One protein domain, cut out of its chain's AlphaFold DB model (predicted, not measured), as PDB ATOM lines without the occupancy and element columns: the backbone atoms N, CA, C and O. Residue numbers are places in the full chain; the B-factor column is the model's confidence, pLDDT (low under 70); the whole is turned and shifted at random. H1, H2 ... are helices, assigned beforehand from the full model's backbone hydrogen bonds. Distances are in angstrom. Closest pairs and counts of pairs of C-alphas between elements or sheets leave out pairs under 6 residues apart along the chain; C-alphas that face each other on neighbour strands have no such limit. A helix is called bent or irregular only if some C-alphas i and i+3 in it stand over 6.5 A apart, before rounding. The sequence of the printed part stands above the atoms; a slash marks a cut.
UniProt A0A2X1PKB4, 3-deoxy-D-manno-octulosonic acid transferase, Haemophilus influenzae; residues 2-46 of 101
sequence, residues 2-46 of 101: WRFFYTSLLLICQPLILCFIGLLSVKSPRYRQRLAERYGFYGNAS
ATOM      1  N   TRP A   2      32.306  13.924 266.674       89.94
ATOM      2  CA  TRP A   2      32.753  13.665 265.289       89.94
ATOM      3  C   TRP A   2      32.187  14.609 264.218       89.94
ATOM      4  O   TRP A   2      32.932  15.060 263.356       89.94
ATOM      5  N   ARG A   3      30.907  14.997 264.319       91.12
ATOM      6  CA  ARG A   3      30.291  15.979 263.407       91.12
ATOM      7  C   ARG A   3      31.001  17.337 263.430       91.12
ATOM      8  O   ARG A   3      31.174  17.935 262.381       91.12
ATOM      9  N   PHE A   4      31.434  17.798 264.607       92.81
ATOM     10  CA  PHE A   4      32.137  19.074 264.745       92.81
ATOM     11  C   PHE A   4      33.500  19.026 264.051       92.81
ATOM     12  O   PHE A   4      33.795  19.889 263.236       92.81
ATOM     13  N   PHE A   5      34.290  17.977 264.298       94.00
ATOM     14  CA  PHE A   5      35.580  17.798 263.625       94.00
ATOM     15  C   PHE A   5      35.431  17.640 262.111       94.00
ATOM     16  O   PHE A   5      36.170  18.270 261.363       94.00
ATOM     17  N   TYR A   6      34.448  16.856 261.661       92.69
ATOM     18  CA  TYR A   6      34.152  16.680 260.241       92.69
ATOM     19  C   TYR A   6      33.793  18.010 259.565       92.69
ATOM     20  O   TYR A   6      34.391  18.368 258.555       92.69
ATOM     21  N   THR A   7      32.872  18.786 260.146       92.94
ATOM     22  CA  THR A   7      32.479  20.089 259.595       92.94
ATOM     23  C   THR A   7      33.631  21.094 259.629       92.94
ATOM     24  O   THR A   7      33.857  21.772 258.633       92.94
ATOM     25  N   SER A   8      34.396  21.167 260.722       94.31
ATOM     26  CA  SER A   8      35.558  22.060 260.820       94.31
ATOM     27  C   SER A   8      36.629  21.716 259.787       94.31
ATOM     28  O   SER A   8      37.157  22.615 259.138       94.31
ATOM     29  N   LEU A   9      36.908  20.425 259.575       95.06
ATOM     30  CA  LEU A   9      37.841  19.977 258.544       95.06
ATOM     31  C   LEU A   9      37.362  20.389 257.147       95.06
ATOM     32  O   LEU A   9      38.139  20.962 256.390       95.06
ATOM     33  N   LEU A  10      36.081  20.172 256.828       91.56
ATOM     34  CA  LEU A  10      35.505  20.602 255.549       91.56
ATOM     35  C   LEU A  10      35.627  22.117 255.337       91.56
ATOM     36  O   LEU A  10      36.037  22.552 254.262       91.56
ATOM     37  N   LEU A  11      35.331  22.920 256.363       90.31
ATOM     38  CA  LEU A  11      35.433  24.380 256.290       90.31
ATOM     39  C   LEU A  11      36.878  24.851 256.073       90.31
ATOM     40  O   LEU A  11      37.103  25.765 255.285       90.31
ATOM     41  N   ILE A  12      37.856  24.207 256.719       93.81
ATOM     42  CA  ILE A  12      39.288  24.503 256.539       93.81
ATOM     43  C   ILE A  12      39.779  24.057 255.154       93.81
ATOM     44  O   ILE A  12      40.608  24.732 254.542       93.81
ATOM     45  N   CYS A  13      39.254  22.954 254.617       93.19
ATOM     46  CA  CYS A  13      39.564  22.513 253.258       93.19
ATOM     47  C   CYS A  13      38.993  23.457 252.186       93.19
ATOM     48  O   CYS A  13      39.562  23.557 251.099       93.19
ATOM     49  N   GLN A  14      37.912  24.184 252.471       89.25
ATOM     50  CA  GLN A  14      37.251  25.063 251.505       89.25
ATOM     51  C   GLN A  14      38.163  26.134 250.866       89.25
ATOM     52  O   GLN A  14      38.206  26.201 249.633       89.25
ATOM     53  N   PRO A  15      38.927  26.954 251.623       89.06
ATOM     54  CA  PRO A  15      39.852  27.923 251.031       89.06
ATOM     55  C   PRO A  15      40.961  27.254 250.207       89.06
ATOM     56  O   PRO A  15      41.368  27.806 249.185       89.06
ATOM     57  N   LEU A  16      41.407  26.048 250.584       90.62
ATOM     58  CA  LEU A  16      42.391  25.285 249.807       90.62
ATOM     59  C   LEU A  16      41.817  24.854 248.453       90.62
ATOM     60  O   LEU A  16      42.476  25.012 247.427       90.62
ATOM     61  N   ILE A  17      40.565  24.382 248.430       87.00
ATOM     62  CA  ILE A  17      39.854  24.015 247.198       87.00
ATOM     63  C   ILE A  17      39.665  25.243 246.299       87.00
ATOM     64  O   ILE A  17      39.910  25.167 245.094       87.00
ATOM     65  N   LEU A  18      39.269  26.389 246.863       85.69
ATOM     66  CA  LEU A  18      39.133  27.646 246.119       85.69
ATOM     67  C   LEU A  18      40.464  28.110 245.525       85.69
ATOM     68  O   LEU A  18      40.507  28.477 244.351       85.69
ATOM     69  N   CYS A  19      41.546  28.049 246.304       85.69
ATOM     70  CA  CYS A  19      42.891  28.382 245.844       85.69
ATOM     71  C   CYS A  19      43.326  27.454 244.701       85.69
ATOM     72  O   CYS A  19      43.733  27.924 243.639       85.69
ATOM     73  N   PHE A  20      43.137  26.141 244.860       85.62
ATOM     74  CA  PHE A  20      43.441  25.147 243.831       85.62
ATOM     75  C   PHE A  20      42.657  25.386 242.533       85.62
ATOM     76  O   PHE A  20      43.234  25.388 241.445       85.62
ATOM     77  N   ILE A  21      41.349  25.652 242.627       81.62
ATOM     78  CA  ILE A  21      40.523  25.994 241.462       81.62
ATOM     79  C   ILE A  21      40.977  27.322 240.846       81.62
ATOM     80  O   ILE A  21      40.989  27.438 239.621       81.62
ATOM     81  N   GLY A  22      41.375  28.309 241.652       80.75
ATOM     82  CA  GLY A  22      41.939  29.577 241.187       80.75
ATOM     83  C   GLY A  22      43.204  29.371 240.352       80.75
ATOM     84  O   GLY A  22      43.277  29.859 239.225       80.75
ATOM     85  N   LEU A  23      44.141  28.559 240.848       82.62
ATOM     86  CA  LEU A  23      45.359  28.169 240.130       82.62
ATOM     87  C   LEU A  23      45.040  27.412 238.833       82.62
ATOM     88  O   LEU A  23      45.605  27.710 237.781       82.62
ATOM     89  N   LEU A  24      44.089  26.474 238.870       78.44
ATOM     90  CA  LEU A  24      43.650  25.734 237.682       78.44
ATOM     91  C   LEU A  24      42.961  26.649 236.653       78.44
ATOM     92  O   LEU A  24      43.104  26.464 235.443       78.44
ATOM     93  N   SER A  25      42.261  27.681 237.128       74.06
ATOM     94  CA  SER A  25      41.550  28.651 236.291       74.06
ATOM     95  C   SER A  25      42.487  29.557 235.495       74.06
ATOM     96  O   SER A  25      42.076  30.040 234.441       74.06
ATOM     97  N   VAL A  26      43.743  29.735 235.929       74.88
ATOM     98  CA  VAL A  26      44.781  30.429 235.142       74.88
ATOM     99  C   VAL A  26      45.025  29.708 233.812       74.88
ATOM    100  O   VAL A  26      45.150  30.351 232.776       74.88
ATOM    101  N   LYS A  27      45.027  28.369 233.816       69.38
ATOM    102  CA  LYS A  27      45.184  27.550 232.601       69.38
ATOM    103  C   LYS A  27      43.870  27.325 231.851       69.38
ATOM    104  O   LYS A  27      43.875  26.975 230.676       69.38
ATOM    105  N   SER A  28      42.728  27.448 232.522       73.75
ATOM    106  CA  SER A  28      41.412  27.181 231.936       73.75
ATOM    107  C   SER A  28      40.331  28.043 232.594       73.75
ATOM    108  O   SER A  28      39.693  27.595 233.551       73.75
ATOM    109  N   PRO A  29      40.044  29.245 232.053       74.31
ATOM    110  CA  PRO A  29      39.099  30.200 232.649       74.31
ATOM    111  C   PRO A  29      37.696  29.632 232.908       74.31
ATOM    112  O   PRO A  29      36.991  30.084 233.810       74.31
ATOM    113  N   ARG A  30      37.307  28.595 232.154       71.69
ATOM    114  CA  ARG A  30      36.028  27.881 232.289       71.69
ATOM    115  C   ARG A  30      35.807  27.273 233.680       71.69
ATOM    116  O   ARG A  30      34.663  27.157 234.102       71.69
ATOM    117  N   TYR A  31      36.869  26.924 234.414       69.25
ATOM    118  CA  TYR A  31      36.744  26.377 235.774       69.25
ATOM    119  C   TYR A  31      36.253  27.408 236.800       69.25
ATOM    120  O   TYR A  31      35.528  27.049 237.727       69.25
ATOM    121  N   ARG A  32      36.588  28.689 236.608       73.69
ATOM    122  CA  ARG A  32      36.146  29.802 237.462       73.69
ATOM    123  C   ARG A  32      34.707  30.226 237.171       73.69
ATOM    124  O   ARG A  32      34.002  30.631 238.089       73.69
ATOM    125  N   GLN A  33      34.281  30.164 235.907       74.75
ATOM    126  CA  GLN A  33      33.009  30.750 235.452       74.75
ATOM    127  C   GLN A  33      31.785  30.186 236.183       74.75
ATOM    128  O   GLN A  33      30.852  30.929 236.457       74.75
ATOM    129  N   ARG A  34      31.814  28.898 236.547       76.12
ATOM    130  CA  ARG A  34      30.699  28.207 237.217       76.12
ATOM    131  C   ARG A  34      30.987  27.881 238.681       76.12
ATOM    132  O   ARG A  34      30.348  27.011 239.264       76.12
ATOM    133  N   LEU A  35      31.975  28.543 239.287       81.19
ATOM    134  CA  LEU A  35      32.325  28.293 240.684       81.19
ATOM    135  C   LEU A  35      31.184  28.704 241.619       81.19
ATOM    136  O   LEU A  35      30.862  27.946 242.522       81.19
ATOM    137  N   ALA A  36      30.537  29.842 241.351       82.50
ATOM    138  CA  ALA A  36      29.365  30.307 242.096       82.50
ATOM    139  C   ALA A  36      28.244  29.251 242.114       82.50
ATOM    140  O   ALA A  36      27.736  28.909 243.180       82.50
ATOM    141  N   GLU A  37      27.960  28.637 240.961       83.44
ATOM    142  CA  GLU A  37      26.949  27.582 240.834       83.44
ATOM    143  C   GLU A  37      27.265  26.355 241.706       83.44
ATOM    144  O   GLU A  37      26.359  25.757 242.277       83.44
ATOM    145  N   ARG A  38      28.547  25.999 241.885       81.88
ATOM    146  CA  ARG A  38      28.962  24.878 242.759       81.88
ATOM    147  C   ARG A  38      28.670  25.127 244.237       81.88
ATOM    148  O   ARG A  38      28.519  24.171 244.988       81.88
ATOM    149  N   TYR A  39      28.602  26.392 244.640       82.56
ATOM    150  CA  TYR A  39      28.211  26.809 245.988       82.56
ATOM    151  C   TYR A  39      26.708  27.098 246.106       82.56
ATOM    152  O   TYR A  39      26.263  27.588 247.138       82.56
ATOM    153  N   GLY A  40      25.922  26.809 245.065       81.62
ATOM    154  CA  GLY A  40      24.486  27.076 245.046       81.62
ATOM    155  C   GLY A  40      24.119  28.522 244.702       81.62
ATOM    156  O   GLY A  40      22.945  28.881 244.753       81.62
ATOM    157  N   PHE A  41      25.085  29.361 244.321       84.44
ATOM    158  CA  PHE A  41      24.817  30.726 243.877       84.44
ATOM    159  C   PHE A  41      24.541  30.742 242.372       84.44
ATOM    160  O   PHE A  41      25.460  30.812 241.555       84.44
ATOM    161  N   TYR A  42      23.258  30.700 242.015       80.56
ATOM    162  CA  TYR A  42      22.786  30.723 240.625       80.56
ATOM    163  C   TYR A  42      22.378  32.123 240.126       80.56
ATOM    164  O   TYR A  42      21.903  32.266 239.001       80.56
ATOM    165  N   GLY A  43      22.597  33.174 240.927       80.88
ATOM    166  CA  GLY A  43      22.311  34.561 240.550       80.88
ATOM    167  C   GLY A  43      20.850  34.764 240.133       80.88
ATOM    168  O   GLY A  43      19.945  34.408 240.878       80.88
ATOM    169  N   ASN A  44      20.641  35.301 238.926       73.12
ATOM    170  CA  ASN A  44      19.317  35.564 238.344       73.12
ATOM    171  C   ASN A  44      18.746  34.378 237.544       73.12
ATOM    172  O   ASN A  44      17.881  34.580 236.693       73.12
ATOM    173  N   ALA A  45      19.244  33.155 237.738       77.44
ATOM    174  CA  ALA A  45      18.653  31.998 237.077       77.44
ATOM    175  C   ALA A  45      17.195  31.824 237.531       77.44
ATOM    176  O   ALA A  45      16.909  31.777 238.728       77.44
ATOM    177  N   SER A  46      16.276  31.716 236.572       76.75
ATOM    178  CA  SER A  46      14.876  31.416 236.861       76.75
ATOM    179  C   SER A  46      14.773  30.071 237.574       76.75
ATOM    180  O   SER A  46      15.376  29.087 237.141       76.75
TER     181      SER A  46
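This is residues 2 to 46 of the 101 residues of the protein "3-deoxy-D-manno-octulosonic acid transferase" of Haemophilus influenzae (UniProt A0A2X1PKB4). One long, bent helix, H1, makes one limb of a loose, flat L; after residue 27 the backbone turns, and two single-turn helices, H2 and H3, with a tail of residues 39 to 46 make the other limb. H2 packs on H1b, the later arm of H1, while residues 2 to 17 of H1 stick out free. The printed part has 45 residues, with three named helices in the order H1, H2, H3 and no named strand, and its class is all helix. The whole is loose, with a radius of gyration of the C-alphas of 13.3 A and spans of 36 by 31 by 9 A.

Find C-alpha 2 at (32.753, 13.665, 265.289), where H1, residues 2 to 27, begins. By its hydrogen bonds it was assigned as one helix, but it is bent: C-alphas 12 and 15 are 6.5 A apart. Arm H1a, residues 2 to 12, is 15.4 A long; arm H1b, residues 15 to 27, is 19.2 A long and ends at C-alpha 27, (45.184, 27.550, 232.601). Next come H2, residues 30 to 33, and H3, residues 35 to 38, each 5.2 A long; H3 ends at C-alpha 38, (28.962, 24.878, 242.759).

Look first at the bend, where H1a and H1b stand at a steep tilt of 35.1 degrees, only just past shallow. H1b touches H2 with residues 21 to 25 alone; the closest C-alphas, of Ser 25 and Tyr 31, are 5.3 A apart. H2 and H3 meet only through their link. H3 is apart from both arms, and H1a is apart from H2. Every O i to N i+4 pair is within hydrogen-bond range in H1a, and 8 of 9 in H1b; H2 and H3 are too short for such a pair, and their single O i to N i+3 pair is within range in H3 but not in H2.

The two C-alphas farthest apart, of Trp 2 and Ser 46, are 38.0 A apart. The printed part has no cut, and the links H1 to H2 and H2 to H3 are tight. Residues 36 to 41, of which 36 to 38 belong to H3, stand free. Mean pLDDT of the printed part is 83.3; residues 27 and 31 are under 70.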